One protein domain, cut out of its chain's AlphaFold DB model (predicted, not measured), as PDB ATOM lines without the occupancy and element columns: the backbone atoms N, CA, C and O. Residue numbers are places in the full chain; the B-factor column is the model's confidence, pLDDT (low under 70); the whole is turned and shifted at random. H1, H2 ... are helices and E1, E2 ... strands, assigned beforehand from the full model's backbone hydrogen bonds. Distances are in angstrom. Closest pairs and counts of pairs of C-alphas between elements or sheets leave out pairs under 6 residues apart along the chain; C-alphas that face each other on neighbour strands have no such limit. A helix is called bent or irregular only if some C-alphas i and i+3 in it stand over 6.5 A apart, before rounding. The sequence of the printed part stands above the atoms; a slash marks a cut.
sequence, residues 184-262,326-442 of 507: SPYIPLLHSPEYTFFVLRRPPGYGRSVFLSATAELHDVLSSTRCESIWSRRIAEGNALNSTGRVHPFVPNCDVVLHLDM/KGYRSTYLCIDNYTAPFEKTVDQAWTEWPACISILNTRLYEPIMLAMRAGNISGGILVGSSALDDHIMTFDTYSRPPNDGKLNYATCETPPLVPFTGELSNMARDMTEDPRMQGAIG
ATOM      1  N   SER A 184     200.341  37.558 -84.030       77.69
ATOM      2  CA  SER A 184     201.076  36.688 -84.955       77.69
ATOM      3  C   SER A 184     202.430  37.179 -85.417       77.69
ATOM      4  O   SER A 184     203.361  36.366 -85.442       77.69
ATOM      5  N   PRO A 185     202.587  38.464 -85.789       77.69
ATOM      6  CA  PRO A 185     203.780  38.876 -86.516       77.69
ATOM      7  C   PRO A 185     205.029  38.837 -85.637       77.69
ATOM      8  O   PRO A 185     206.141  38.805 -86.151       77.69
ATOM      9  N   TYR A 186     204.844  38.810 -84.316       80.00
ATOM     10  CA  TYR A 186     205.916  38.803 -83.331       80.00
ATOM     11  C   TYR A 186     206.434  37.393 -83.017       80.00
ATOM     12  O   TYR A 186     207.548  37.249 -82.526       80.00
ATOM     13  N   ILE A 187     205.665  36.337 -83.308       84.31
ATOM     14  CA  ILE A 187     206.031  34.958 -82.940       84.31
ATOM     15  C   ILE A 187     207.289  34.471 -83.680       84.31
ATOM     16  O   ILE A 187     208.163  33.920 -83.017       84.31
ATOM     17  N   PRO A 188     207.485  34.735 -84.990       80.06
ATOM     18  CA  PRO A 188     208.731  34.378 -85.678       80.06
ATOM     19  C   PRO A 188     209.995  34.984 -85.054       80.06
ATOM     20  O   PRO A 188     211.075  34.419 -85.193       80.06
ATOM     21  N   LEU A 189     209.881  36.107 -84.334       79.38
ATOM     22  CA  LEU A 189     211.016  36.725 -83.640       79.38
ATOM     23  C   LEU A 189     211.491  35.895 -82.433       79.38
ATOM     24  O   LEU A 189     212.620  36.081 -81.979       79.38
ATOM     25  N   LEU A 190     210.668  34.955 -81.954       83.94
ATOM     26  CA  LEU A 190     211.009  33.955 -80.936       83.94
ATOM     27  C   LEU A 190     211.753  32.740 -81.519       83.94
ATOM     28  O   LEU A 190     211.890  31.717 -80.853       83.94
ATOM     29  N   HIS A 191     212.204  32.808 -82.771       78.62
ATOM     30  CA  HIS A 191     212.954  31.741 -83.424       78.62
ATOM     31  C   HIS A 191     214.333  32.253 -83.825       78.62
ATOM     32  O   HIS A 191     214.568  32.658 -84.962       78.62
ATOM     33  N   SER A 192     215.259  32.232 -82.865       74.19
ATOM     34  CA  SER A 192     216.679  32.486 -83.109       74.19
ATOM     35  C   SER A 192     217.461  31.178 -82.995       74.19
ATOM     36  O   SER A 192     217.255  30.450 -82.030       74.19
ATOM     37  N   PRO A 193     218.396  30.872 -83.911       69.56
ATOM     38  CA  PRO A 193     219.282  29.718 -83.752       69.56
ATOM     39  C   PRO A 193     220.229  29.847 -82.548       69.56
ATOM     40  O   PRO A 193     220.773  28.848 -82.090       69.56
ATOM     41  N   GLU A 194     220.445  31.067 -82.051       70.56
ATOM     42  CA  GLU A 194     221.376  31.350 -80.953       70.56
ATOM     43  C   GLU A 194     220.758  31.124 -79.569       70.56
ATOM     44  O   GLU A 194     221.481  30.855 -78.612       70.56
ATOM     45  N   TYR A 195     219.431  31.224 -79.451       77.25
ATOM     46  CA  TYR A 195     218.733  31.201 -78.166       77.25
ATOM     47  C   TYR A 195     217.551  30.254 -78.217       77.25
ATOM     48  O   TYR A 195     216.784  30.236 -79.173       77.25
ATOM     49  N   THR A 196     217.387  29.494 -77.142       84.19
ATOM     50  CA  THR A 196     216.312  28.505 -77.036       84.19
ATOM     51  C   THR A 196     215.174  29.001 -76.149       84.19
ATOM     52  O   THR A 196     214.043  28.556 -76.316       84.19
ATOM     53  N   PHE A 197     215.429  29.958 -75.253       88.88
ATOM     54  CA  PHE A 197     214.402  30.617 -74.452       88.88
ATOM     55  C   PHE A 197     214.322  32.111 -74.727       88.88
ATOM     56  O   PHE A 197     215.338  32.785 -74.882       88.88
ATOM     57  N   PHE A 198     213.108  32.642 -74.701       91.88
ATOM     58  CA  PHE A 198     212.851  34.075 -74.792       91.88
ATOM     59  C   PHE A 198     212.133  34.554 -73.543       91.88
ATOM     60  O   PHE A 198     211.297  33.844 -72.986       91.88
ATOM     61  N   VAL A 199     212.456  35.758 -73.098       92.25
ATOM     62  CA  VAL A 199     211.838  36.385 -71.934       92.25
ATOM     63  C   VAL A 199     211.146  37.662 -72.358       92.25
ATOM     64  O   VAL A 199     211.701  38.453 -73.117       92.25
ATOM     65  N   LEU A 200     209.925  37.845 -71.871       91.12
ATOM     66  CA  LEU A 200     209.119  39.024 -72.130       91.12
ATOM     67  C   LEU A 200     208.459  39.482 -70.827       91.12
ATOM     68  O   LEU A 200     207.555  38.817 -70.316       91.12
ATOM     69  N   ARG A 201     208.887  40.618 -70.279       88.88
ATOM     70  CA  ARG A 201     208.220  41.243 -69.133       88.88
ATOM     71  C   ARG A 201     207.192  42.259 -69.622       88.88
ATOM     72  O   ARG A 201     207.445  43.020 -70.547       88.88
ATOM     73  N   ARG A 202     205.997  42.232 -69.038       85.12
ATOM     74  CA  ARG A 202     204.867  43.102 -69.381       85.12
ATOM     75  C   ARG A 202     204.487  43.980 -68.199       85.12
ATOM     76  O   ARG A 202     204.723  43.568 -67.069       85.12
ATOM     77  N   PRO A 203     203.862  45.144 -68.402       78.94
ATOM     78  CA  PRO A 203     203.508  45.981 -67.271       78.94
ATOM     79  C   PRO A 203     202.507  45.276 -66.334       78.94
ATOM     80  O   PRO A 203     201.794  44.351 -66.751       78.94
ATOM     81  N   PRO A 204     202.428  45.691 -65.059       71.38
ATOM     82  CA  PRO A 204     201.546  45.061 -64.081       71.38
ATOM     83  C   PRO A 204     200.070  45.135 -64.491       71.38
ATOM     84  O   PRO A 204     199.626  46.110 -65.095       71.38
ATOM     85  N   GLY A 205     199.284  44.115 -64.136       61.09
ATOM     86  CA  GLY A 205     197.839  44.075 -64.415       61.09
ATOM     87  C   GLY A 205     197.466  43.573 -65.812       61.09
ATOM     88  O   GLY A 205     196.286  43.460 -66.137       61.09
ATOM     89  N   TYR A 206     198.449  43.209 -66.630       63.53
ATOM     90  CA  TYR A 206     198.224  42.535 -67.896       63.53
ATOM     91  C   TYR A 206     198.096  41.047 -67.551       63.53
ATOM     92  O   TYR A 206     199.073  40.424 -67.136       63.53
ATOM     93  N   GLY A 207     196.880  40.491 -67.634       56.16
ATOM     94  CA  GLY A 207     196.643  39.050 -67.465       56.16
ATOM     95  C   GLY A 207     197.378  38.220 -68.524       56.16
ATOM     96  O   GLY A 207     198.131  38.785 -69.319       56.16
ATOM     97  N   ARG A 208     197.155  36.892 -68.556       65.19
ATOM     98  CA  ARG A 208     197.757  35.983 -69.553       65.19
ATOM     99  C   ARG A 208     197.787  36.657 -70.922       65.19
ATOM    100  O   ARG A 208     196.735  36.959 -71.486       65.19
ATOM    101  N   SER A 209     198.987  36.961 -71.416       67.12
ATOM    102  CA  SER A 209     199.098  37.808 -72.596       67.12
ATOM    103  C   SER A 209     198.465  37.087 -73.782       67.12
ATOM    104  O   SER A 209     198.675  35.887 -73.998       67.12
ATOM    105  N   VAL A 210     197.676  37.831 -74.562       75.38
ATOM    106  CA  VAL A 210     197.165  37.374 -75.864       75.38
ATOM    107  C   VAL A 210     198.312  36.789 -76.688       75.38
ATOM    108  O   VAL A 210     198.144  35.754 -77.320       75.38
ATOM    109  N   PHE A 211     199.497  37.398 -76.582       84.69
ATOM    110  CA  PHE A 211     200.721  36.904 -77.186       84.69
ATOM    111  C   PHE A 211     201.106  35.492 -76.730       84.69
ATOM    112  O   PHE A 211     201.218  34.620 -77.578       84.69
ATOM    113  N   LEU A 212     201.233  35.213 -75.423       88.69
ATOM    114  CA  LEU A 212     201.597  33.873 -74.939       88.69
ATOM    115  C   LEU A 212     200.592  32.807 -75.387       88.69
ATOM    116  O   LEU A 212     200.967  31.685 -75.720       88.69
ATOM    117  N   SER A 213     199.308  33.161 -75.388       85.38
ATOM    118  CA  SER A 213     198.248  32.257 -75.834       85.38
ATOM    119  C   SER A 213     198.310  32.001 -77.340       85.38
ATOM    120  O   SER A 213     198.182  30.854 -77.756       85.38
ATOM    121  N   ALA A 214     198.576  33.035 -78.141       84.69
ATOM    122  CA  ALA A 214     198.788  32.910 -79.579       84.69
ATOM    123  C   ALA A 214     200.051  32.095 -79.898       84.69
ATOM    124  O   ALA A 214     200.001  31.223 -80.758       84.69
ATOM    125  N   THR A 215     201.153  32.310 -79.173       88.62
ATOM    126  CA  THR A 215     202.376  31.502 -79.294       88.62
ATOM    127  C   THR A 215     202.076  30.039 -78.996       88.62
ATOM    128  O   THR A 215     202.368  29.175 -79.816       88.62
ATOM    129  N   ALA A 216     201.416  29.743 -77.874       90.75
ATOM    130  CA  ALA A 216     201.013  28.379 -77.547       90.75
ATOM    131  C   ALA A 216     200.140  27.755 -78.653       90.75
ATOM    132  O   ALA A 216     200.396  26.630 -79.068       90.75
ATOM    133  N   GLU A 217     199.148  28.479 -79.173       87.06
ATOM    134  CA  GLU A 217     198.283  27.986 -80.253       87.06
ATOM    135  C   GLU A 217     199.050  27.732 -81.562       87.06
ATOM    136  O   GLU A 217     198.750  26.770 -82.266       87.06
ATOM    137  N   LEU A 218     200.027  28.577 -81.908       85.00
ATOM    138  CA  LEU A 218     200.794  28.431 -83.147       85.00
ATOM    139  C   LEU A 218     201.824  27.316 -83.111       85.00
ATOM    140  O   LEU A 218     202.160  26.781 -84.162       85.00
ATOM    141  N   HIS A 219     202.353  26.989 -81.940       88.50
ATOM    142  CA  HIS A 219     203.277  25.871 -81.803       88.50
ATOM    143  C   HIS A 219     202.547  24.531 -81.748       88.50
ATOM    144  O   HIS A 219     203.060  23.532 -82.247       88.50
ATOM    145  N   ASP A 220     201.346  24.516 -81.173       90.81
ATOM    146  CA  ASP A 220     200.602  23.300 -80.882       90.81
ATOM    147  C   ASP A 220     200.193  22.519 -82.140       90.81
ATOM    148  O   ASP A 220     199.387  22.946 -82.966       90.81
ATOM    149  N   VAL A 221     200.712  21.304 -82.252       88.44
ATOM    150  CA  VAL A 221     200.390  20.332 -83.301       88.44
ATOM    151  C   VAL A 221     198.910  19.928 -83.351       88.44
ATOM    152  O   VAL A 221     198.438  19.490 -84.399       88.44
ATOM    153  N   LEU A 222     198.162  20.067 -82.252       89.12
ATOM    154  CA  LEU A 222     196.717  19.812 -82.216       89.12
ATOM    155  C   LEU A 222     195.872  21.050 -82.532       89.12
ATOM    156  O   LEU A 222     194.649  20.934 -82.630       89.12
ATOM    157  N   SER A 223     196.488  22.225 -82.684       84.56
ATOM    158  CA  SER A 223     195.764  23.455 -82.998       84.56
ATOM    159  C   SER A 223     195.049  23.338 -84.344       84.56
ATOM    160  O   SER A 223     195.617  22.935 -85.360       84.56
ATOM    161  N   SER A 224     193.770  23.716 -84.352       73.88
ATOM    162  CA  SER A 224     192.935  23.757 -85.557       73.88
ATOM    163  C   SER A 224     193.269  24.938 -86.467       73.88
ATOM    164  O   SER A 224     192.743  25.033 -87.578       73.88
ATOM    165  N   THR A 225     194.110  25.860 -85.993       66.62
ATOM    166  CA  THR A 225     194.548  27.043 -86.729       66.62
ATOM    167  C   THR A 225     195.484  26.589 -87.852       66.62
ATOM    168  O   THR A 225     196.695  26.534 -87.679       66.62
ATOM    169  N   ARG A 226     194.919  26.181 -89.000       53.75
ATOM    170  CA  ARG A 226     195.698  25.682 -90.144       53.75
ATOM    171  C   ARG A 226     196.688  26.748 -90.625       53.75
ATOM    172  O   ARG A 226     196.292  27.882 -90.899       53.75
ATOM    173  N   CYS A 227     197.942  26.334 -90.832       49.88
ATOM    174  CA  CYS A 227     199.022  27.123 -91.438       49.88
ATOM    175  C   CYS A 227     198.609  27.900 -92.697       49.88
ATOM    176  O   CYS A 227     199.167  28.957 -92.977       49.88
ATOM    177  N   GLU A 228     197.663  27.381 -93.480       48.44
ATOM    178  CA  GLU A 228     197.418  27.812 -94.859       48.44
ATOM    179  C   GLU A 228     196.693  29.154 -95.011       48.44
ATOM    180  O   GLU A 228     196.736  29.713 -96.103       48.44
ATOM    181  N   SER A 229     196.045  29.712 -93.980       49.66
ATOM    182  CA  SER A 229     195.091  30.800 -94.245       49.66
ATOM    183  C   SER A 229     195.570  32.230 -93.959       49.66
ATOM    184  O   SER A 229     195.089  33.170 -94.586       49.66
ATOM    185  N   ILE A 230     196.483  32.447 -93.011       49.03
ATOM    186  CA  ILE A 230     196.764  33.812 -92.508       49.03
ATOM    187  C   ILE A 230     198.230  33.971 -92.086       49.03
ATOM    188  O   ILE A 230     198.893  34.956 -92.409       49.03
ATOM    189  N   TRP A 231     198.748  32.966 -91.388       52.03
ATOM    190  CA  TRP A 231     200.032  33.018 -90.696       52.03
ATOM    191  C   TRP A 231     201.199  32.744 -91.649       52.03
ATOM    192  O   TRP A 231     202.214  33.430 -91.599       52.03
ATOM    193  N   SER A 232     201.027  31.814 -92.592       48.25
ATOM    194  CA  SER A 232     202.032  31.424 -93.592       48.25
ATOM    195  C   SER A 232     202.569  32.591 -94.423       48.25
ATOM    196  O   SER A 232     203.770  32.636 -94.675       48.25
ATOM    197  N   ARG A 233     201.731  33.571 -94.793       49.47
ATOM    198  CA  ARG A 233     202.172  34.748 -95.562       49.47
ATOM    199  C   ARG A 233     203.081  35.670 -94.746       49.47
ATOM    200  O   ARG A 233     204.160  36.010 -95.215       49.47
ATOM    201  N   ARG A 234     202.690  36.034 -93.519       50.81
ATOM    202  CA  ARG A 234     203.501  36.910 -92.651       50.81
ATOM    203  C   ARG A 234     204.749  36.214 -92.112       50.81
ATOM    204  O   ARG A 234     205.786  36.852 -91.986       50.81
ATOM    205  N   ILE A 235     204.679  34.909 -91.851       52.69
ATOM    206  CA  ILE A 235     205.838  34.093 -91.469       52.69
ATOM    207  C   ILE A 235     206.826  33.992 -92.642       52.69
ATOM    208  O   ILE A 235     208.027  34.153 -92.440       52.69
ATOM    209  N   ALA A 236     206.344  33.793 -93.876       48.09
ATOM    210  CA  ALA A 236     207.186  33.811 -95.073       48.09
ATOM    211  C   ALA A 236     207.818  35.191 -95.331       48.09
ATOM    212  O   ALA A 236     208.996  35.265 -95.678       48.09
ATOM    213  N   GLU A 237     207.070  36.277 -95.116       49.62
ATOM    214  CA  GLU A 237     207.565  37.656 -95.236       49.62
ATOM    215  C   GLU A 237     208.580  38.005 -94.123       49.62
ATOM    216  O   GLU A 237     209.610  38.615 -94.403       49.62
ATOM    217  N   GLY A 238     208.364  37.554 -92.881       47.81
ATOM    218  CA  GLY A 238     209.292  37.745 -91.755       47.81
ATOM    219  C   GLY A 238     210.593  36.945 -91.890       47.81
ATOM    220  O   GLY A 238     211.669  37.439 -91.557       47.81
ATOM    221  N   ASN A 239     210.521  35.747 -92.474       46.97
ATOM    222  CA  ASN A 239     211.686  34.926 -92.811       46.97
ATOM    223  C   ASN A 239     212.598  35.581 -93.872       46.97
ATOM    224  O   ASN A 239     213.782  35.260 -93.931       46.97
ATOM    225  N   ALA A 240     212.090  36.508 -94.693       43.94
ATOM    226  CA  ALA A 240     212.861  37.168 -95.751       43.94
ATOM    227  C   ALA A 240     213.741  38.340 -95.261       43.94
ATOM    228  O   ALA A 240     214.634  38.775 -95.988       43.94
ATOM    229  N   LEU A 241     213.516  38.854 -94.046       44.75
ATOM    230  CA  LEU A 241     214.152  40.080 -93.531       44.75
ATOM    231  C   LEU A 241     215.454  39.854 -92.741       44.75
ATOM    232  O   LEU A 241     216.144  40.821 -92.419       44.75
ATOM    233  N   ASN A 242     215.841  38.606 -92.464       44.34
ATOM    234  CA  ASN A 242     217.100  38.323 -91.773       44.34
ATOM    235  C   ASN A 242     218.275  38.325 -92.766       44.34
ATOM    236  O   ASN A 242     218.563  37.342 -93.449       44.34
ATOM    237  N   SER A 243     218.983  39.451 -92.801       43.47
ATOM    238  CA  SER A 243     220.149  39.776 -93.639       43.47
ATOM    239  C   SER A 243     221.385  38.872 -93.461       43.47
ATOM    240  O   SER A 243     222.399  39.087 -94.120       43.47
ATOM    241  N   THR A 244     221.323  37.843 -92.612       48.97
ATOM    242  CA  THR A 244     222.447  36.943 -92.288       48.97
ATOM    243  C   THR A 244     222.466  35.640 -93.096       48.97
ATOM    244  O   THR A 244     223.374  34.826 -92.929       48.97
ATOM    245  N   GLY A 245     221.490  35.404 -93.982       47.44
ATOM    246  CA  GLY A 245     221.505  34.274 -94.926       47.44
ATOM    247  C   GLY A 245     221.317  32.878 -94.306       47.44
ATOM    248  O   GLY A 245     221.333  31.885 -95.035       47.44
ATOM    249  N   ARG A 246     221.104  32.774 -92.987       44.69
ATOM    250  CA  ARG A 246     220.734  31.535 -92.283       44.69
ATOM    251  C   ARG A 246     219.357  31.701 -91.656       44.69
ATOM    252  O   ARG A 246     219.230  32.069 -90.493       44.69
ATOM    253  N   VAL A 247     218.320  31.455 -92.444       52.44
ATOM    254  CA  VAL A 247     216.939  31.477 -91.958       52.44
ATOM    255  C   VAL A 247     216.563  30.055 -91.572       52.44
ATOM    256  O   VAL A 247     216.478  29.185 -92.436       52.44
ATOM    257  N   HIS A 248     216.341  29.810 -90.281       54.59
ATOM    258  CA  HIS A 248     215.550  28.659 -89.863       54.59
ATOM    259  C   HIS A 248     214.080  29.064 -89.978       54.59
ATOM    260  O   HIS A 248     213.644  29.920 -89.208       54.59
ATOM    261  N   PRO A 249     213.324  28.535 -90.955       63.94
ATOM    262  CA  PRO A 249     211.929  28.911 -91.105       63.94
ATOM    263  C   PRO A 249     211.158  28.466 -89.863       63.94
ATOM    264  O   PRO A 249     211.214  27.294 -89.486       63.94
ATOM    265  N   PHE A 250     210.430  29.389 -89.231       74.44
ATOM    266  CA  PHE A 250     209.426  29.007 -88.242       74.44
ATOM    267  C   PHE A 250     208.399  28.079 -88.908       74.44
ATOM    268  O   PHE A 250     207.792  28.439 -89.919       74.44
ATOM    269  N   VAL A 251     208.230  26.881 -88.347       77.06
ATOM    270  CA  VAL A 251     207.235  25.900 -88.791       77.06
ATOM    271  C   VAL A 251     206.115  25.884 -87.752       77.06
ATOM    272  O   VAL A 251     206.370  25.445 -86.632       77.06
ATOM    273  N   PRO A 252     204.895  26.340 -88.080       80.38
ATOM    274  CA  PRO A 252     203.782  26.292 -87.139       80.38
ATOM    275  C   PRO A 252     203.289  24.855 -86.938       80.38
ATOM    276  O   PRO A 252     203.563  23.966 -87.750       80.38
ATOM    277  N   ASN A 253     202.533  24.639 -85.862       85.06
ATOM    278  CA  ASN A 253     201.876  23.380 -85.508       85.06
ATOM    279  C   ASN A 253     202.853  22.190 -85.475       85.06
ATOM    280  O   ASN A 253     202.519  21.062 -85.865       85.06
ATOM    281  N   CYS A 254     204.103  22.444 -85.080       84.31
ATOM    282  CA  CYS A 254     205.167  21.453 -85.142       84.31
ATOM    283  C   CYS A 254     205.488  20.816 -83.787       84.31
ATOM    284  O   CYS A 254     206.011  19.697 -83.778       84.31
ATOM    285  N   ASP A 255     205.108  21.459 -82.685       89.50
ATOM    286  CA  ASP A 255     205.486  21.104 -81.320       89.50
ATOM    287  C   ASP A 255     204.291  20.603 -80.500       89.50
ATOM    288  O   ASP A 255     203.123  20.866 -80.790       89.50
ATOM    289  N   VAL A 256     204.589  19.908 -79.405       92.12
ATOM    290  CA  VAL A 256     203.636  19.746 -78.301       92.12
ATOM    291  C   VAL A 256     203.901  20.827 -77.257       92.12
ATOM    292  O   VAL A 256     205.034  21.041 -76.838       92.12
ATOM    293  N   VAL A 257     202.862  21.529 -76.822       93.50
ATOM    294  CA  VAL A 257     203.017  22.688 -75.929       93.50
ATOM    295  C   VAL A 257     202.787  22.312 -74.473       93.50
ATOM    296  O   VAL A 257     201.690  21.868 -74.119       93.50
ATOM    297  N   LEU A 258     203.795  22.547 -73.630       94.19
ATOM    298  CA  LEU A 258     203.715  22.454 -72.171       94.19
ATOM    299  C   LEU A 258     203.562  23.860 -71.582       94.19
ATOM    300  O   LEU A 258     204.385  24.730 -71.838       94.19
ATOM    301  N   HIS A 259     202.517  24.078 -70.782       94.06
ATOM    302  CA  HIS A 259     202.215  25.386 -70.197       94.06
ATOM    303  C   HIS A 259     202.298  25.358 -68.668       94.06
ATOM    304  O   HIS A 259     201.567  24.604 -68.014       94.06
ATOM    305  N   LEU A 260     203.132  26.228 -68.104       94.19
ATOM    306  CA  LEU A 260     203.304  26.463 -66.672       94.19
ATOM    307  C   LEU A 260     202.782  27.861 -66.314       94.19
ATOM    308  O   LEU A 260     202.896  28.784 -67.111       94.19
ATOM    309  N   ASP A 261     202.214  28.018 -65.121       93.38
ATOM    310  CA  ASP A 261     201.774  29.317 -64.600       93.38
ATOM    311  C   ASP A 261     202.274  29.472 -63.167       93.38
ATOM    312  O   ASP A 261     201.796  28.805 -62.245       93.38
ATOM    313  N   MET A 262     203.254  30.352 -62.984       94.88
ATOM    314  CA  MET A 262     203.909  30.564 -61.696       94.88
ATOM    315  C   MET A 262     203.095  31.468 -60.754       94.88
ATOM    316  O   MET A 262     203.448  31.614 -59.578       94.88
ATOM    317  N   LYS A 326     208.243   9.415 -79.762       65.38
ATOM    318  CA  LYS A 326     207.034   8.870 -80.409       65.38
ATOM    319  C   LYS A 326     206.536   9.633 -81.635       65.38
ATOM    320  O   LYS A 326     205.556   9.197 -82.235       65.38
ATOM    321  N   GLY A 327     207.213  10.695 -82.066       58.97
ATOM    322  CA  GLY A 327     206.765  11.424 -83.255       58.97
ATOM    323  C   GLY A 327     207.720  12.458 -83.833       58.97
ATOM    324  O   GLY A 327     207.259  13.265 -84.634       58.97
ATOM    325  N   TYR A 328     208.997  12.480 -83.424       62.22
ATOM    326  CA  TYR A 328     209.929  13.571 -83.755       62.22
ATOM    327  C   TYR A 328     209.373  14.959 -83.388       62.22
ATOM    328  O   TYR A 328     209.697  15.956 -84.026       62.22
ATOM    329  N   ARG A 329     208.498  15.023 -82.376       72.56
ATOM    330  CA  ARG A 329     207.893  16.269 -81.912       72.56
ATOM    331  C   ARG A 329     208.670  16.759 -80.707       72.56
ATOM    332  O   ARG A 329     208.781  16.047 -79.709       72.56
ATOM    333  N   SER A 330     209.208  17.960 -80.810       86.50
ATOM    334  CA  SER A 330     209.781  18.659 -79.672       86.50
ATOM    335  C   SER A 330     208.690  19.250 -78.786       86.50
ATOM    336  O   SER A 330     207.553  19.473 -79.211       86.50
ATOM    337  N   THR A 331     209.032  19.462 -77.518       91.44
ATOM    338  CA  THR A 331     208.179  20.212 -76.597       91.44
ATOM    339  C   THR A 331     208.512  21.698 -76.697       91.44
ATOM    340  O   THR A 331     209.675  22.065 -76.544       91.44
ATOM    341  N   TYR A 332     207.506  22.548 -76.882       93.94
ATOM    342  CA  TYR A 332     207.643  23.995 -76.717       93.94
ATOM    343  C   TYR A 332     207.109  24.401 -75.341       93.94
ATOM    344  O   TYR A 332     205.987  24.038 -74.969       93.94
ATOM    345  N   LEU A 333     207.920  25.108 -74.552       95.50
ATOM    346  CA  LEU A 333     207.595  25.446 -73.166       95.50
ATOM    347  C   LEU A 333     207.099  26.892 -73.041       95.50
ATOM    348  O   LEU A 333     207.804  27.844 -73.354       95.50
ATOM    349  N   CYS A 334     205.896  27.059 -72.508       95.44
ATOM    350  CA  CYS A 334     205.321  28.355 -72.164       95.44
ATOM    351  C   CYS A 334     205.273  28.500 -70.641       95.44
ATOM    352  O   CYS A 334     204.642  27.680 -69.975       95.44
ATOM    353  N   ILE A 335     205.898  29.537 -70.083       94.88
ATOM    354  CA  ILE A 335     205.813  29.869 -68.654       94.88
ATOM    355  C   ILE A 335     205.164  31.244 -68.515       94.88
ATOM    356  O   ILE A 335     205.739  32.240 -68.942       94.88
ATOM    357  N   ASP A 336     203.975  31.307 -67.919       92.62
ATOM    358  CA  ASP A 336     203.310  32.567 -67.566       92.62
ATOM    359  C   ASP A 336     203.649  32.979 -66.129       92.62
ATOM    360  O   ASP A 336     203.902  32.142 -65.254       92.62
ATOM    361  N   ASN A 337     203.618  34.287 -65.890       91.81
ATOM    362  CA  ASN A 337     203.886  34.944 -64.615       91.81
ATOM    363  C   ASN A 337     205.192  34.493 -63.934       91.81
ATOM    364  O   ASN A 337     205.213  34.306 -62.717       91.81
ATOM    365  N   TYR A 338     206.290  34.319 -64.684       93.50
ATOM    366  CA  TYR A 338     207.541  33.769 -64.122       93.50
ATOM    367  C   TYR A 338     208.152  34.622 -62.990       93.50
ATOM    368  O   TYR A 338     208.875  34.105 -62.141       93.50
ATOM    369  N   THR A 339     207.812  35.912 -62.932       93.12
ATOM    370  CA  THR A 339     208.214  36.864 -61.884       93.12
ATOM    371  C   THR A 339     207.348  36.799 -60.619       93.12
ATOM    372  O   THR A 339     207.743  37.325 -59.579       93.12
ATOM    373  N   ALA A 340     206.194  36.122 -60.653       92.19
ATOM    374  CA  ALA A 340     205.223  36.125 -59.556       92.19
ATOM    375  C   ALA A 340     205.770  35.665 -58.189       92.19
ATOM    376  O   ALA A 340     205.334  36.220 -57.177       92.19
ATOM    377  N   PRO A 341     206.694  34.685 -58.084       92.94
ATOM    378  CA  PRO A 341     207.286  34.334 -56.790       92.94
ATOM    379  C   PRO A 341     208.017  35.505 -56.124       92.94
ATOM    380  O   PRO A 341     207.961  35.664 -54.906       92.94
ATOM    381  N   PHE A 342     208.661  36.348 -56.925       91.75
ATOM    382  CA  PHE A 342     209.409  37.508 -56.454       91.75
ATOM    383  C   PHE A 342     208.467  38.647 -56.077       91.75
ATOM    384  O   PHE A 342     208.633  39.256 -55.029       91.75
ATOM    385  N   GLU A 343     207.408  38.860 -56.861       90.19
ATOM    386  CA  GLU A 343     206.387  39.881 -56.578       90.19
ATOM    387  C   GLU A 343     205.693  39.637 -55.232       90.19
ATOM    388  O   GLU A 343     205.464  40.561 -54.459       90.19
ATOM    389  N   LYS A 344     205.412  38.372 -54.909       89.38
ATOM    390  CA  LYS A 344     204.770  37.976 -53.646       89.38
ATOM    391  C   LYS A 344     205.677  38.080 -52.420       89.38
ATOM    392  O   LYS A 344     205.176  38.012 -51.300       89.38
ATOM    393  N   THR A 345     206.988  38.197 -52.619       84.69
ATOM    394  CA  THR A 345     207.973  38.323 -51.535       84.69
ATOM    395  C   THR A 345     208.481  39.757 -51.357       84.69
ATOM    396  O   THR A 345     209.271  39.982 -50.449       84.69
ATOM    397  N   VAL A 346     208.017  40.733 -52.157       82.94
ATOM    398  CA  VAL A 346     208.467  42.142 -52.083       82.94
ATOM    399  C   VAL A 346     208.262  42.748 -50.692       82.94
ATOM    400  O   VAL A 346     209.167  43.388 -50.161       82.94
ATOM    401  N   ASP A 347     207.095  42.517 -50.085       74.88
ATOM    402  CA  ASP A 347     206.720  43.119 -48.796       74.88
ATOM    403  C   ASP A 347     207.221  42.323 -47.576       74.88
ATOM    404  O   ASP A 347     207.122  42.778 -46.435       74.88
ATOM    405  N   GLN A 348     207.752  41.116 -47.790       69.88
ATOM    406  CA  GLN A 348     208.308  40.285 -46.725       69.88
ATOM    407  C   GLN A 348     209.763  40.696 -46.521       69.88
ATOM    408  O   GLN A 348     210.538  40.695 -47.469       69.88
ATOM    409  N   ALA A 349     210.131  41.092 -45.300       51.12
ATOM    410  CA  ALA A 349     211.419  41.701 -44.965       51.12
ATOM    411  C   ALA A 349     212.655  40.908 -45.478       51.12
ATOM    412  O   ALA A 349     213.235  40.076 -44.787       51.12
ATOM    413  N   TRP A 350     213.051  41.192 -46.721       52.56
ATOM    414  CA  TRP A 350     214.402  41.255 -47.292       52.56
ATOM    415  C   TRP A 350     215.373  40.068 -47.123       52.56
ATOM    416  O   TRP A 350     216.577  40.250 -47.276       52.56
ATOM    417  N   THR A 351     214.911  38.835 -46.885       58.22
ATOM    418  CA  THR A 351     215.833  37.677 -46.753       58.22
ATOM    419  C   THR A 351     215.530  36.458 -47.630       58.22
ATOM    420  O   THR A 351     216.317  35.514 -47.635       58.22
ATOM    421  N   GLU A 352     214.465  36.464 -48.437       76.38
ATOM    422  CA  GLU A 352     214.004  35.222 -49.084       76.38
ATOM    423  C   GLU A 352     214.252  35.104 -50.597       76.38
ATOM    424  O   GLU A 352     214.131  34.001 -51.125       76.38
ATOM    425  N   TRP A 353     214.665  36.157 -51.320       86.19
ATOM    426  CA  TRP A 353     214.913  36.047 -52.775       86.19
ATOM    427  C   TRP A 353     216.016  35.032 -53.125       86.19
ATOM    428  O   TRP A 353     215.756  34.167 -53.966       86.19
ATOM    429  N   PRO A 354     217.191  35.020 -52.460       86.19
ATOM    430  CA  PRO A 354     218.209  33.998 -52.712       86.19
ATOM    431  C   PRO A 354     217.719  32.572 -52.419       86.19
ATOM    432  O   PRO A 354     218.019  31.640 -53.166       86.19
ATOM    433  N   ALA A 355     216.922  32.395 -51.359       87.25
ATOM    434  CA  ALA A 355     216.320  31.105 -51.029       87.25
ATOM    435  C   ALA A 355     215.293  30.680 -52.093       87.25
ATOM    436  O   ALA A 355     215.314  29.536 -52.548       87.25
ATOM    437  N   CYS A 356     214.449  31.611 -52.544       90.06
ATOM    438  CA  CYS A 356     213.485  31.406 -53.619       90.06
ATOM    439  C   CYS A 356     214.184  30.983 -54.920       90.06
ATOM    440  O   CYS A 356     213.803  29.971 -55.510       90.06
ATOM    441  N   ILE A 357     215.253  31.679 -55.322       89.94
ATOM    442  CA  ILE A 357     216.058  31.345 -56.511       89.94
ATOM    443  C   ILE A 357     216.683  29.964 -56.373       89.94
ATOM    444  O   ILE A 357     216.584  29.165 -57.297       89.94
ATOM    445  N   SER A 358     217.294  29.658 -55.228       90.81
ATOM    446  CA  SER A 358     217.913  28.350 -54.977       90.81
ATOM    447  C   SER A 358     216.907  27.201 -55.136       90.81
ATOM    448  O   SER A 358     217.181  26.193 -55.800       90.81
ATOM    449  N   ILE A 359     215.694  27.386 -54.606       92.56
ATOM    450  CA  ILE A 359     214.603  26.416 -54.727       92.56
ATOM    451  C   ILE A 359     214.108  26.321 -56.175       92.56
ATOM    452  O   ILE A 359     213.972  25.211 -56.693       92.56
ATOM    453  N   LEU A 360     213.868  27.449 -56.852       93.38
ATOM    454  CA  LEU A 360     213.443  27.471 -58.257       93.38
ATOM    455  C   LEU A 360     214.492  26.835 -59.177       93.38
ATOM    456  O   LEU A 360     214.128  26.051 -60.050       93.38
ATOM    457  N   ASN A 361     215.781  27.087 -58.947       92.56
ATOM    458  CA  ASN A 361     216.879  26.449 -59.668       92.56
ATOM    459  C   ASN A 361     216.806  24.932 -59.534       92.56
ATOM    460  O   ASN A 361     216.635  24.238 -60.533       92.56
ATOM    461  N   THR A 362     216.822  24.436 -58.300       91.12
ATOM    462  CA  THR A 362     216.860  22.995 -58.012       91.12
ATOM    463  C   THR A 362     215.593  22.269 -58.483       91.12
ATOM    464  O   THR A 362     215.637  21.128 -58.947       91.12
ATOM    465  N   ARG A 363     214.418  22.896 -58.325       91.38
ATOM    466  CA  ARG A 363     213.120  22.228 -58.514       91.38
ATOM    467  C   ARG A 363     212.470  22.485 -59.873       91.38
ATOM    468  O   ARG A 363     211.596  21.703 -60.249       91.38
ATOM    469  N   LEU A 364     212.867  23.533 -60.598       92.50
ATOM    470  CA  LEU A 364     212.223  23.953 -61.847       92.50
ATOM    471  C   LEU A 364     213.225  24.237 -62.975       92.50
ATOM    472  O   LEU A 364     213.165  23.571 -64.009       92.50
ATOM    473  N   TYR A 365     214.146  25.184 -62.795       93.25
ATOM    474  CA  TYR A 365     214.993  25.679 -63.886       93.25
ATOM    475  C   TYR A 365     216.082  24.691 -64.319       93.25
ATOM    476  O   TYR A 365     216.229  24.458 -65.518       93.25
ATOM    477  N   GLU A 366     216.788  24.042 -63.390       91.06
ATOM    478  CA  GLU A 366     217.760  22.989 -63.721       91.06
ATOM    479  C   GLU A 366     217.091  21.805 -64.455       91.06
ATOM    480  O   GLU A 366     217.584  21.409 -65.514       91.06
ATOM    481  N   PRO A 367     215.934  21.272 -64.007       90.44
ATOM    482  CA  PRO A 367     215.169  20.285 -64.772       90.44
ATOM    483  C   PRO A 367     214.839  20.696 -66.211       90.44
ATOM    484  O   PRO A 367     214.978  19.880 -67.126       90.44
ATOM    485  N   ILE A 368     214.400  21.942 -66.415       92.31
ATOM    486  CA  ILE A 368     214.094  22.477 -67.747       92.31
ATOM    487  C   ILE A 368     215.372  22.529 -68.584       92.31
ATOM    488  O   ILE A 368     215.392  21.997 -69.691       92.31
ATOM    489  N   MET A 369     216.456  23.085 -68.040       91.38
ATOM    490  CA  MET A 369     217.759  23.152 -68.704       91.38
ATOM    491  C   MET A 369     218.241  21.760 -69.142       91.38
ATOM    492  O   MET A 369     218.707  21.588 -70.270       91.38
ATOM    493  N   LEU A 370     218.112  20.744 -68.283       89.56
ATOM    494  CA  LEU A 370     218.476  19.364 -68.618       89.56
ATOM    495  C   LEU A 370     217.603  18.796 -69.745       89.56
ATOM    496  O   LEU A 370     218.131  18.170 -70.664       89.56
ATOM    497  N   ALA A 371     216.291  19.047 -69.718       88.56
ATOM    498  CA  ALA A 371     215.374  18.625 -70.777       88.56
ATOM    499  C   ALA A 371     215.701  19.287 -72.128       88.56
ATOM    500  O   ALA A 371     215.624  18.635 -73.170       88.56
ATOM    501  N   MET A 372     216.110  20.555 -72.118       88.31
ATOM    502  CA  MET A 372     216.552  21.264 -73.320       88.31
ATOM    503  C   MET A 372     217.868  20.719 -73.865       88.31
ATOM    504  O   MET A 372     217.977  20.465 -75.060       88.31
ATOM    505  N   ARG A 373     218.864  20.483 -73.001       87.81
ATOM    506  CA  ARG A 373     220.153  19.891 -73.406       87.81
ATOM    507  C   ARG A 373     219.992  18.489 -73.994       87.81
ATOM    508  O   ARG A 373     220.761  18.109 -74.868       87.81
ATOM    509  N   ALA A 374     218.988  17.741 -73.538       86.38
ATOM    510  CA  ALA A 374     218.613  16.451 -74.115       86.38
ATOM    511  C   ALA A 374     217.859  16.569 -75.459       86.38
ATOM    512  O   ALA A 374     217.627  15.561 -76.120       86.38
ATOM    513  N   GLY A 375     217.468  17.778 -75.875       86.19
ATOM    514  CA  GLY A 375     216.669  18.017 -77.078       86.19
ATOM    515  C   GLY A 375     215.183  17.677 -76.919       86.19
ATOM    516  O   GLY A 375     214.460  17.630 -77.912       86.19
ATOM    517  N   ASN A 376     214.708  17.444 -75.691       87.19
ATOM    518  CA  ASN A 376     213.301  17.141 -75.427       87.19
ATOM    519  C   ASN A 376     212.424  18.403 -75.508       87.19
ATOM    520  O   ASN A 376     211.244  18.329 -75.861       87.19
ATOM    521  N   ILE A 377     213.004  19.555 -75.157       91.00
ATOM    522  CA  ILE A 377     212.405  20.886 -75.281       91.00
ATOM    523  C   ILE A 377     213.169  21.641 -76.376       91.00
ATOM    524  O   ILE A 377     214.370  21.862 -76.221       91.00
ATOM    525  N   SER A 378     212.494  22.013 -77.470       88.38
ATOM    526  CA  SER A 378     213.095  22.761 -78.596       88.38
ATOM    527  C   SER A 378     213.316  24.228 -78.261       88.38
ATOM    528  O   SER A 378     214.239  24.855 -78.777       88.38
ATOM    529  N   GLY A 379     212.472  24.767 -77.388       92.00
ATOM    530  CA  GLY A 379     212.576  26.124 -76.905       92.00
ATOM    531  C   GLY A 379     211.380  26.524 -76.062       92.00
ATOM    532  O   GLY A 379     210.590  25.679 -75.624       92.00
ATOM    533  N   GLY A 380     211.248  27.821 -75.828       94.25
ATOM    534  CA  GLY A 380     210.117  28.337 -75.088       94.25
ATOM    535  C   GLY A 380     210.144  29.835 -74.841       94.25
ATOM    536  O   GLY A 380     211.059  30.556 -75.244       94.25
ATOM    537  N   ILE A 381     209.123  30.287 -74.125       95.06
ATOM    538  CA  ILE A 381     208.958  31.675 -73.713       95.06
ATOM    539  C   ILE A 381     208.577  31.761 -72.231       95.06
ATOM    540  O   ILE A 381     207.717  31.016 -71.753       95.06
ATOM    541  N   LEU A 382     209.212  32.688 -71.511       94.62
ATOM    542  CA  LEU A 382     208.846  33.115 -70.164       94.62
ATOM    543  C   LEU A 382     208.202  34.494 -70.275       94.62
ATOM    544  O   LEU A 382     208.825  35.439 -70.756       94.62
ATOM    545  N   VAL A 383     206.965  34.614 -69.811       92.81
ATOM    546  CA  VAL A 383     206.253  35.889 -69.745       92.81
ATOM    547  C   VAL A 383     206.025  36.248 -68.289       92.81
ATOM    548  O   VAL A 383     205.562  35.421 -67.510       92.81
ATOM    549  N   GLY A 384     206.402  37.457 -67.890       91.44
ATOM    550  CA  GLY A 384     206.330  37.920 -66.500       91.44
ATOM    551  C   GLY A 384     205.949  39.385 -66.415       91.44
ATOM    552  O   GLY A 384     205.696  40.006 -67.438       91.44
ATOM    553  N   SER A 385     205.891  39.933 -65.212       88.62
ATOM    554  CA  SER A 385     205.648  41.354 -64.969       88.62
ATOM    555  C   SER A 385     206.955  42.147 -64.997       88.62
ATOM    556  O   SER A 385     207.988  41.645 -64.564       88.62
ATOM    557  N   SER A 386     206.902  43.404 -65.424       86.38
ATOM    558  CA  SER A 386     207.988  44.381 -65.291       86.38
ATOM    559  C   SER A 386     207.912  45.152 -63.964       86.38
ATOM    560  O   SER A 386     208.612  46.142 -63.785       86.38
ATOM    561  N   ALA A 387     207.028  44.748 -63.036       85.81
ATOM    562  CA  ALA A 387     206.814  45.415 -61.742       85.81
ATOM    563  C   ALA A 387     208.097  45.575 -60.914       85.81
ATOM    564  O   ALA A 387     208.183  46.470 -60.078       85.81
ATOM    565  N   LEU A 388     209.050  44.665 -61.111       86.38
ATOM    566  CA  LEU A 388     210.266  44.558 -60.316       86.38
ATOM    567  C   LEU A 388     211.505  45.047 -61.060       86.38
ATOM    568  O   LEU A 388     212.594  44.952 -60.508       86.38
ATOM    569  N   ASP A 389     211.383  45.562 -62.283       83.19
ATOM    570  CA  ASP A 389     212.556  45.899 -63.101       83.19
ATOM    571  C   ASP A 389     213.422  46.980 -62.425       83.19
ATOM    572  O   ASP A 389     214.646  46.871 -62.422       83.19
ATOM    573  N   ASP A 390     212.792  47.928 -61.722       80.00
ATOM    574  CA  ASP A 390     213.468  48.971 -60.934       80.00
ATOM    575  C   ASP A 390     213.777  48.553 -59.480       80.00
ATOM    576  O   ASP A 390     214.310  49.339 -58.689       80.00
ATOM    577  N   HIS A 391     213.419  47.331 -59.075       84.50
ATOM    578  CA  HIS A 391     213.631  46.871 -57.706       84.50
ATOM    579  C   HIS A 391     215.112  46.546 -57.467       84.50
ATOM    580  O   HIS A 391     215.732  45.790 -58.210       84.50
ATOM    581  N   ILE A 392     215.686  47.057 -56.374       81.81
ATOM    582  CA  ILE A 392     217.124  46.920 -56.077       81.81
ATOM    583  C   ILE A 392     217.596  45.461 -55.976       81.81
ATOM    584  O   ILE A 392     218.717  45.144 -56.355       81.81
ATOM    585  N   MET A 393     216.732  44.553 -55.520       81.50
ATOM    586  CA  MET A 393     217.062  43.126 -55.405       81.50
ATOM    587  C   MET A 393     217.027  42.383 -56.746       81.50
ATOM    588  O   MET A 393     217.423  41.224 -56.811       81.50
ATOM    589  N   THR A 394     216.572  43.012 -57.834       83.19
ATOM    590  CA  THR A 394     216.561  42.388 -59.168       83.19
ATOM    591  C   THR A 394     217.966  41.993 -59.597       83.19
ATOM    592  O   THR A 394     218.145  40.935 -60.207       83.19
ATOM    593  N   PHE A 395     218.975  42.755 -59.160       76.19
ATOM    594  CA  PHE A 395     220.383  42.425 -59.359       76.19
ATOM    595  C   PHE A 395     220.805  41.087 -58.732       76.19
ATOM    596  O   PHE A 395     221.644  40.392 -59.301       76.19
ATOM    597  N   ASP A 396     220.184  40.677 -57.627       72.25
ATOM    598  CA  ASP A 396     220.480  39.402 -56.958       72.25
ATOM    599  C   ASP A 396     219.816  38.206 -57.649       72.25
ATOM    600  O   ASP A 396     220.078  37.052 -57.310       72.25
ATOM    601  N   THR A 397     218.947  38.465 -58.628       75.75
ATOM    602  CA  THR A 397     218.256  37.419 -59.395       75.75
ATOM    603  C   THR A 397     218.979  37.024 -60.672       75.75
ATOM    604  O   THR A 397     218.597  36.046 -61.324       75.75
ATOM    605  N   TYR A 398     220.039  37.750 -61.019       73.00
ATOM    606  CA  TYR A 398     220.950  37.334 -62.067       73.00
ATOM    607  C   TYR A 398     221.759  36.126 -61.599       73.00
ATOM    608  O   TYR A 398     222.261  36.074 -60.480       73.00
ATOM    609  N   SER A 399     221.947  35.155 -62.489       63.31
ATOM    610  CA  SER A 399     222.781  33.978 -62.212       63.31
ATOM    611  C   SER A 399     224.261  34.317 -61.984       63.31
ATOM    612  O   SER A 399     225.011  33.484 -61.476       63.31
ATOM    613  N   ARG A 400     224.696  35.530 -62.360       59.97
ATOM    614  CA  ARG A 400     226.031  36.076 -62.098       59.97
ATOM    615  C   ARG A 400     225.916  37.531 -61.624       59.97
ATOM    616  O   ARG A 400     225.188  38.296 -62.251       59.97
ATOM    617  N   PRO A 401     226.629  37.949 -60.565       54.88
ATOM    618  CA  PRO A 401     226.633  39.345 -60.148       54.88
ATOM    619  C   PRO A 401     227.201  40.242 -61.265       54.88
ATOM    620  O   PRO A 401     228.239  39.897 -61.834       54.88
ATOM    621  N   PRO A 402     226.616  41.424 -61.539       52.88
ATOM    622  CA  PRO A 402     227.147  42.380 -62.521       52.88
ATOM    623  C   PRO A 402     228.586  42.851 -62.230       52.88
ATOM    624  O   PRO A 402     229.259  43.373 -63.113       52.88
ATOM    625  N   ASN A 403     229.050  42.666 -60.988       47.00
ATOM    626  CA  ASN A 403     230.346  43.120 -60.483       47.00
ATOM    627  C   ASN A 403     231.528  42.196 -60.813       47.00
ATOM    628  O   ASN A 403     232.644  42.475 -60.369       47.00
ATOM    629  N   ASP A 404     231.334  41.123 -61.584       51.72
ATOM    630  CA  ASP A 404     232.467  40.409 -62.179       51.72
ATOM    631  C   ASP A 404     233.103  41.361 -63.211       51.72
ATOM    632  O   ASP A 404     232.623  41.494 -64.336       51.72
ATOM    633  N   GLY A 405     234.123  42.115 -62.771       45.56
ATOM    634  CA  GLY A 405     234.686  43.339 -63.371       45.56
ATOM    635  C   GLY A 405     235.333  43.215 -64.757       45.56
ATOM    636  O   GLY A 405     236.314  43.893 -65.055       45.56
ATOM    637  N   LYS A 406     234.808  42.334 -65.605       46.09
ATOM    638  CA  LYS A 406     235.173  42.124 -67.007       46.09
ATOM    639  C   LYS A 406     233.998  42.298 -67.973       46.09
ATOM    640  O   LYS A 406     234.227  42.262 -69.179       46.09
ATOM    641  N   LEU A 407     232.772  42.514 -67.490       43.16
ATOM    642  CA  LEU A 407     231.614  42.816 -68.337       43.16
ATOM    643  C   LEU A 407     231.605  44.300 -68.721       43.16
ATOM    644  O   LEU A 407     230.867  45.121 -68.182       43.16
ATOM    645  N   ASN A 408     232.461  44.654 -69.677       40.56
ATOM    646  CA  ASN A 408     232.330  45.911 -70.399       40.56
ATOM    647  C   ASN A 408     231.100  45.781 -71.314       40.56
ATOM    648  O   ASN A 408     231.188  45.212 -72.402       40.56
ATOM    649  N   TYR A 409     229.947  46.307 -70.890       41.84
ATOM    650  CA  TYR A 409     228.704  46.311 -71.685       41.84
ATOM    651  C   TYR A 409     228.858  46.986 -73.059       41.84
ATOM    652  O   TYR A 409     228.058  46.756 -73.957       41.84
ATOM    653  N   ALA A 410     229.912  47.787 -73.250       41.16
ATOM    654  CA  ALA A 410     230.249  48.391 -74.533       41.16
ATOM    655  C   ALA A 410     230.887  47.411 -75.543       41.16
ATOM    656  O   ALA A 410     230.935  47.731 -76.728       41.16
ATOM    657  N   THR A 411     231.408  46.254 -75.103       40.59
ATOM    658  CA  THR A 411     232.208  45.348 -75.958       40.59
ATOM    659  C   THR A 411     231.990  43.844 -75.727       40.59
ATOM    660  O   THR A 411     232.661  43.046 -76.374       40.59
ATOM    661  N   CYS A 412     231.121  43.413 -74.807       36.75
ATOM    662  CA  CYS A 412     230.952  41.989 -74.496       36.75
ATOM    663  C   CYS A 412     229.940  41.279 -75.415       36.75
ATOM    664  O   CYS A 412     228.764  41.621 -75.441       36.75
ATOM    665  N   GLU A 413     230.408  40.219 -76.085       46.84
ATOM    666  CA  GLU A 413     229.624  39.218 -76.838       46.84
ATOM    667  C   GLU A 413     228.763  38.302 -75.943       46.84
ATOM    668  O   GLU A 413     228.022  37.457 -76.441       46.84
ATOM    669  N   THR A 414     228.863  38.412 -74.614       46.91
ATOM    670  CA  THR A 414     228.046  37.608 -73.697       46.91
ATOM    671  C   THR A 414     226.631  38.183 -73.611       46.91
ATOM    672  O   THR A 414     226.509  39.383 -73.355       46.91
ATOM    673  N   PRO A 415     225.577  37.357 -73.768       51.97
ATOM    674  CA  PRO A 415     224.197  37.821 -73.682       51.97
ATOM    675  C   PRO A 415     223.958  38.554 -72.357       51.97
ATOM    676  O   PRO A 415     224.506  38.123 -71.334       51.97
ATOM    677  N   PRO A 416     223.158  39.636 -72.340       56.97
ATOM    678  CA  PRO A 416     222.774  40.270 -71.089       56.97
ATOM    679  C   PRO A 416     222.117  39.216 -70.195       56.97
ATOM    680  O   PRO A 416     221.259  38.452 -70.643       56.97
ATOM    681  N   LEU A 417     222.569  39.140 -68.944       67.50
ATOM    682  CA  LEU A 417     221.957  38.271 -67.947       67.50
ATOM    683  C   LEU A 417     220.471  38.629 -67.862       67.50
ATOM    684  O   LEU A 417     220.123  39.806 -67.846       67.50
ATOM    685  N   VAL A 418     219.603  37.620 -67.831       79.12
ATOM    686  CA  VAL A 418     218.154  37.825 -67.749       79.12
ATOM    687  C   VAL A 418     217.717  37.619 -66.297       79.12
ATOM    688  O   VAL A 418     218.077  36.594 -65.706       79.12
ATOM    689  N   PRO A 419     216.995  38.568 -65.675       81.19
ATOM    690  CA  PRO A 419     216.646  38.453 -64.267       81.19
ATOM    691  C   PRO A 419     215.577  37.376 -64.059       81.19
ATOM    692  O   PRO A 419     214.779  37.075 -64.953       81.19
ATOM    693  N   PHE A 420     215.550  36.806 -62.854       86.94
ATOM    694  CA  PHE A 420     214.576  35.804 -62.392       86.94
ATOM    695  C   PHE A 420     214.579  34.454 -63.137       86.94
ATOM    696  O   PHE A 420     213.787  33.573 -62.797       86.94
ATOM    697  N   THR A 421     215.459  34.249 -64.124       87.19
ATOM    698  CA  THR A 421     215.518  33.007 -64.920       87.19
ATOM    699  C   THR A 421     216.435  31.935 -64.337       87.19
ATOM    700  O   THR A 421     216.455  30.814 -64.846       87.19
ATOM    701  N   GLY A 422     217.227  32.268 -63.312       88.25
ATOM    702  CA  GLY A 422     218.116  31.318 -62.643       88.25
ATOM    703  C   GLY A 422     219.051  30.586 -63.616       88.25
ATOM    704  O   GLY A 422     219.665  31.217 -64.476       88.25
ATOM    705  N   GLU A 423     219.111  29.254 -63.524       89.25
ATOM    706  CA  GLU A 423     219.920  28.383 -64.405       89.25
ATOM    707  C   GLU A 423     219.612  28.525 -65.910       89.25
ATOM    708  O   GLU A 423     220.442  28.172 -66.752       89.25
ATOM    709  N   LEU A 424     218.450  29.071 -66.288       89.81
ATOM    710  CA  LEU A 424     218.099  29.291 -67.697       89.81
ATOM    711  C   LEU A 424     218.769  30.529 -68.306       89.81
ATOM    712  O   LEU A 424     218.704  30.702 -69.522       89.81
ATOM    713  N   SER A 425     219.432  31.380 -67.515       87.62
ATOM    714  CA  SER A 425     219.944  32.683 -67.973       87.62
ATOM    715  C   SER A 425     220.860  32.601 -69.196       87.62
ATOM    716  O   SER A 425     220.845  33.488 -70.034       87.62
ATOM    717  N   ASN A 426     221.664  31.538 -69.308       82.94
ATOM    718  CA  ASN A 426     222.627  31.369 -70.403       82.94
ATOM    719  C   ASN A 426     221.977  30.855 -71.698       82.94
ATOM    720  O   ASN A 426     222.637  30.775 -72.728       82.94
ATOM    721  N   MET A 427     220.710  30.445 -71.628       86.88
ATOM    722  CA  MET A 427     219.921  29.919 -72.746       86.88
ATOM    723  C   MET A 427     218.769  30.860 -73.124       86.88
ATOM    724  O   MET A 427     218.116  30.656 -74.152       86.88
ATOM    725  N   ALA A 428     218.523  31.863 -72.279       89.12
ATOM    726  CA  ALA A 428     217.450  32.826 -72.388       89.12
ATOM    727  C   ALA A 428     217.933  34.128 -73.035       89.12
ATOM    728  O   ALA A 428     219.036  34.602 -72.772       89.12
ATOM    729  N   ARG A 429     217.069  34.731 -73.846       88.94
ATOM    730  CA  ARG A 429     217.233  36.077 -74.383       88.94
ATOM    731  C   ARG A 429     216.118  36.965 -73.873       88.94
ATOM    732  O   ARG A 429     214.943  36.658 -74.071       88.94
ATOM    733  N   ASP A 430     216.493  38.080 -73.268       87.50
ATOM    734  CA  ASP A 430     215.529  39.113 -72.926       87.50
ATOM    735  C   ASP A 430     215.081  39.864 -74.182       87.50
ATOM    736  O   ASP A 430     215.897  40.408 -74.926       87.50
ATOM    737  N   MET A 431     213.776  39.861 -74.426       86.69
ATOM    738  CA  MET A 431     213.128  40.575 -75.521       86.69
ATOM    739  C   MET A 431     212.261  41.727 -75.012       86.69
ATOM    740  O   MET A 431     211.611  42.392 -75.816       86.69
ATOM    741  N   THR A 432     212.247  41.971 -73.698       84.25
ATOM    742  CA  THR A 432     211.437  43.016 -73.055       84.25
ATOM    743  C   THR A 432     211.746  44.393 -73.619       84.25
ATOM    744  O   THR A 432     210.829  45.172 -73.831       84.25
ATOM    745  N   GLU A 433     213.014  44.681 -73.911       78.94
ATOM    746  CA  GLU A 433     213.448  45.960 -74.485       78.94
ATOM    747  C   GLU A 433     213.632  45.902 -76.010       78.94
ATOM    748  O   GLU A 433     213.935  46.921 -76.631       78.94
ATOM    749  N   ASP A 434     213.435  44.738 -76.651       78.38
ATOM    750  CA  ASP A 434     213.560  44.636 -78.108       78.38
ATOM    751  C   ASP A 434     212.437  45.455 -78.752       78.38
ATOM    752  O   ASP A 434     211.255  45.144 -78.554       78.38
ATOM    753  N   PRO A 435     212.747  46.494 -79.545       72.62
ATOM    754  CA  PRO A 435     211.700  47.366 -80.040       72.62
ATOM    755  C   PRO A 435     210.726  46.682 -81.004       72.62
ATOM    756  O   PRO A 435     209.599  47.145 -81.174       72.62
ATOM    757  N   ARG A 436     211.130  45.559 -81.610       75.94
ATOM    758  CA  ARG A 436     210.275  44.752 -82.490       75.94
ATOM    759  C   ARG A 436     209.232  43.959 -81.705       75.94
ATOM    760  O   ARG A 436     208.222  43.578 -82.279       75.94
ATOM    761  N   MET A 437     209.460  43.726 -80.413       82.19
ATOM    762  CA  MET A 437     208.598  42.919 -79.543       82.19
ATOM    763  C   MET A 437     207.646  43.751 -78.682       82.19
ATOM    764  O   MET A 437     206.787  43.190 -78.011       82.19
ATOM    765  N   GLN A 438     207.724  45.080 -78.730       79.75
ATOM    766  CA  GLN A 438     206.912  45.958 -77.874       79.75
ATOM    767  C   GLN A 438     205.418  45.832 -78.149       79.75
ATOM    768  O   GLN A 438     204.600  45.771 -77.230       79.75
ATOM    769  N   GLY A 439     205.054  45.681 -79.424       79.81
ATOM    770  CA  GLY A 439     203.682  45.364 -79.802       79.81
ATOM    771  C   GLY A 439     203.219  43.993 -79.298       79.81
ATOM    772  O   GLY A 439     202.025  43.766 -79.205       79.81
ATOM    773  N   ALA A 440     204.104  43.075 -78.901       82.50
ATOM    774  CA  ALA A 440     203.707  41.822 -78.252       82.50
ATOM    775  C   ALA A 440     203.372  42.003 -76.756       82.50
ATOM    776  O   ALA A 440     202.621  41.202 -76.193       82.50
ATOM    777  N   ILE A 441     203.917  43.046 -76.119       80.69
ATOM    778  CA  ILE A 441     203.782  43.331 -74.683       80.69
ATOM    779  C   ILE A 441     202.455  44.034 -74.370       80.69
ATOM    780  O   ILE A 441     201.766  43.667 -73.414       80.69
ATOM    781  N   GLY A 442     202.081  45.023 -75.184       82.81
ATOM    782  CA  GLY A 442     200.854  45.807 -75.026       82.81
ATOM    783  C   GLY A 442     200.117  46.033 -76.342       82.81
ATOM    784  O   GLY A 442     200.390  45.376 -77.345       82.81
TER     785      GLY A 442
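Overview. This is residues 184 to 262 and 326 to 442 of the 507 residues of the protein "AAA-ATPase_like domain-containing protein" of Auriculariopsis ampla (UniProt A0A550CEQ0). A twisted, all-parallel sheet of five strands runs through the middle, with helix H2 over one face and the arm H5b of the bent helix H5 over the opposite face. H3 packs on H1 toward one end of the longest axis, while H4, H5a and H6 gather toward the other end, and residues 408 to 413 of a long loop stick out from the body. The printed part has 196 residues with eight named helices and five named strands, in the order H1 E1 H2 H3 E2 E3 H4 H5 E4 H6 H7 E5 H8; the sheet's order is E2 E3 E4 E1 E5. The class is mixed, helices and strands, with under half of the residues in named elements. The whole is compact, with a radius of gyration of the C-alphas of 17.2 A and spans of 53 by 36 by 34 A.

Along the chain. H1, residues 184 to 190, begins at C-alpha 184 (201.076, 36.688, -84.955) and is irregular, only just: C-alphas 185 and 188 are 6.7 A apart. E1, residues 197 to 202, is 16.5 A long, H2, residues 210 to 219, 14.3 A, and H3, residues 231 to 239, 12.0 A. E2 is residues 256 to 261, 16.8 A, and E3 residues 331 to 336, 16.1 A. H4 is residues 340 to 343. H5, residues 353 to 373, was assigned as one helix by its hydrogen bonds but is bent, with C-alphas 363 and 366 7.0 A apart; its arms are H5a, residues 353 to 363, 15.1 A, and H5b, residues 366 to 373, 10.4 A. E4, residues 377 to 385, is 23.9 A long and begins at C-alpha 377 (212.405, 20.886, -75.281). H6 is residues 392 to 397. H7, residues 422 to 426, is irregular, with C-alphas 423 and 426 7.2 A apart. E5 is residues 428 to 430, and H8, residues 438 to 441, ends at C-alpha 441 (203.782, 43.331, -74.683).

Arrangement. Across the sheet, E2 and E3 have N 260 and O 334 at 2.8 A, E3 and E4 have N 383 and O 335 at 2.8 A, E4 and E1 have N 382 and O 198 at 2.8 A, and E1 and E5 have N 199 and O 429 at 2.8 A. E3, H4, H5 and E4 form a strand-helix-strand unit, two parallel neighbour strands with helices between, its crossover right-handed. Two split units, with other strands between their own, are also right-handed: E1, H2, H3, E2 and E4, H6, H7, E5. H2 is on the sheet at a height of 9.1 A, over E3 and along the strands, at 9 degrees on the local plane. On the opposite face H5b, 9.4 A high, is over E4 and stands up from the sheet at 45 degrees. H1, H7 and H8 only graze the sheet. H1 touches H3 at a steep tilt of 44 degrees, the same way, closest at the C-alphas of Pro 185 and Arg 234, 6.4 A. H5a touches H6 at a shallow tilt of 23 degrees, the same way, closest at C-alphas 357 and 397, 7.1 A. H4 and H5a only just touch, with 3 pairs of C-alphas within 8 A. H2 and H3 are apart. Every O i to N i+4 pair is within hydrogen-bond range in H2, H3, H5a and H5b; H1 has 0 of 3, H6 0 of 2 and H7 0 of 1, with 3 of 4, 2 of 3 and 1 of 2 O i to N i+3 pairs within range, and H4 and H8 are too short for an O i to N i+4 pair.

Size, cuts and confidence. The C-alphas of Glu 228 and Ala 349 are the two farthest apart, 53.7 A. Residues 263 to 325 are not printed, and C-alphas 262 and 326 across this cut are 28.8 A apart. The long links are H2 to H3, H3 to E2 and H6 to H7. The mean pLDDT of the printed part is 76.3; 57 residues are under 70, among them residues 225 to 249 and 399 to 417.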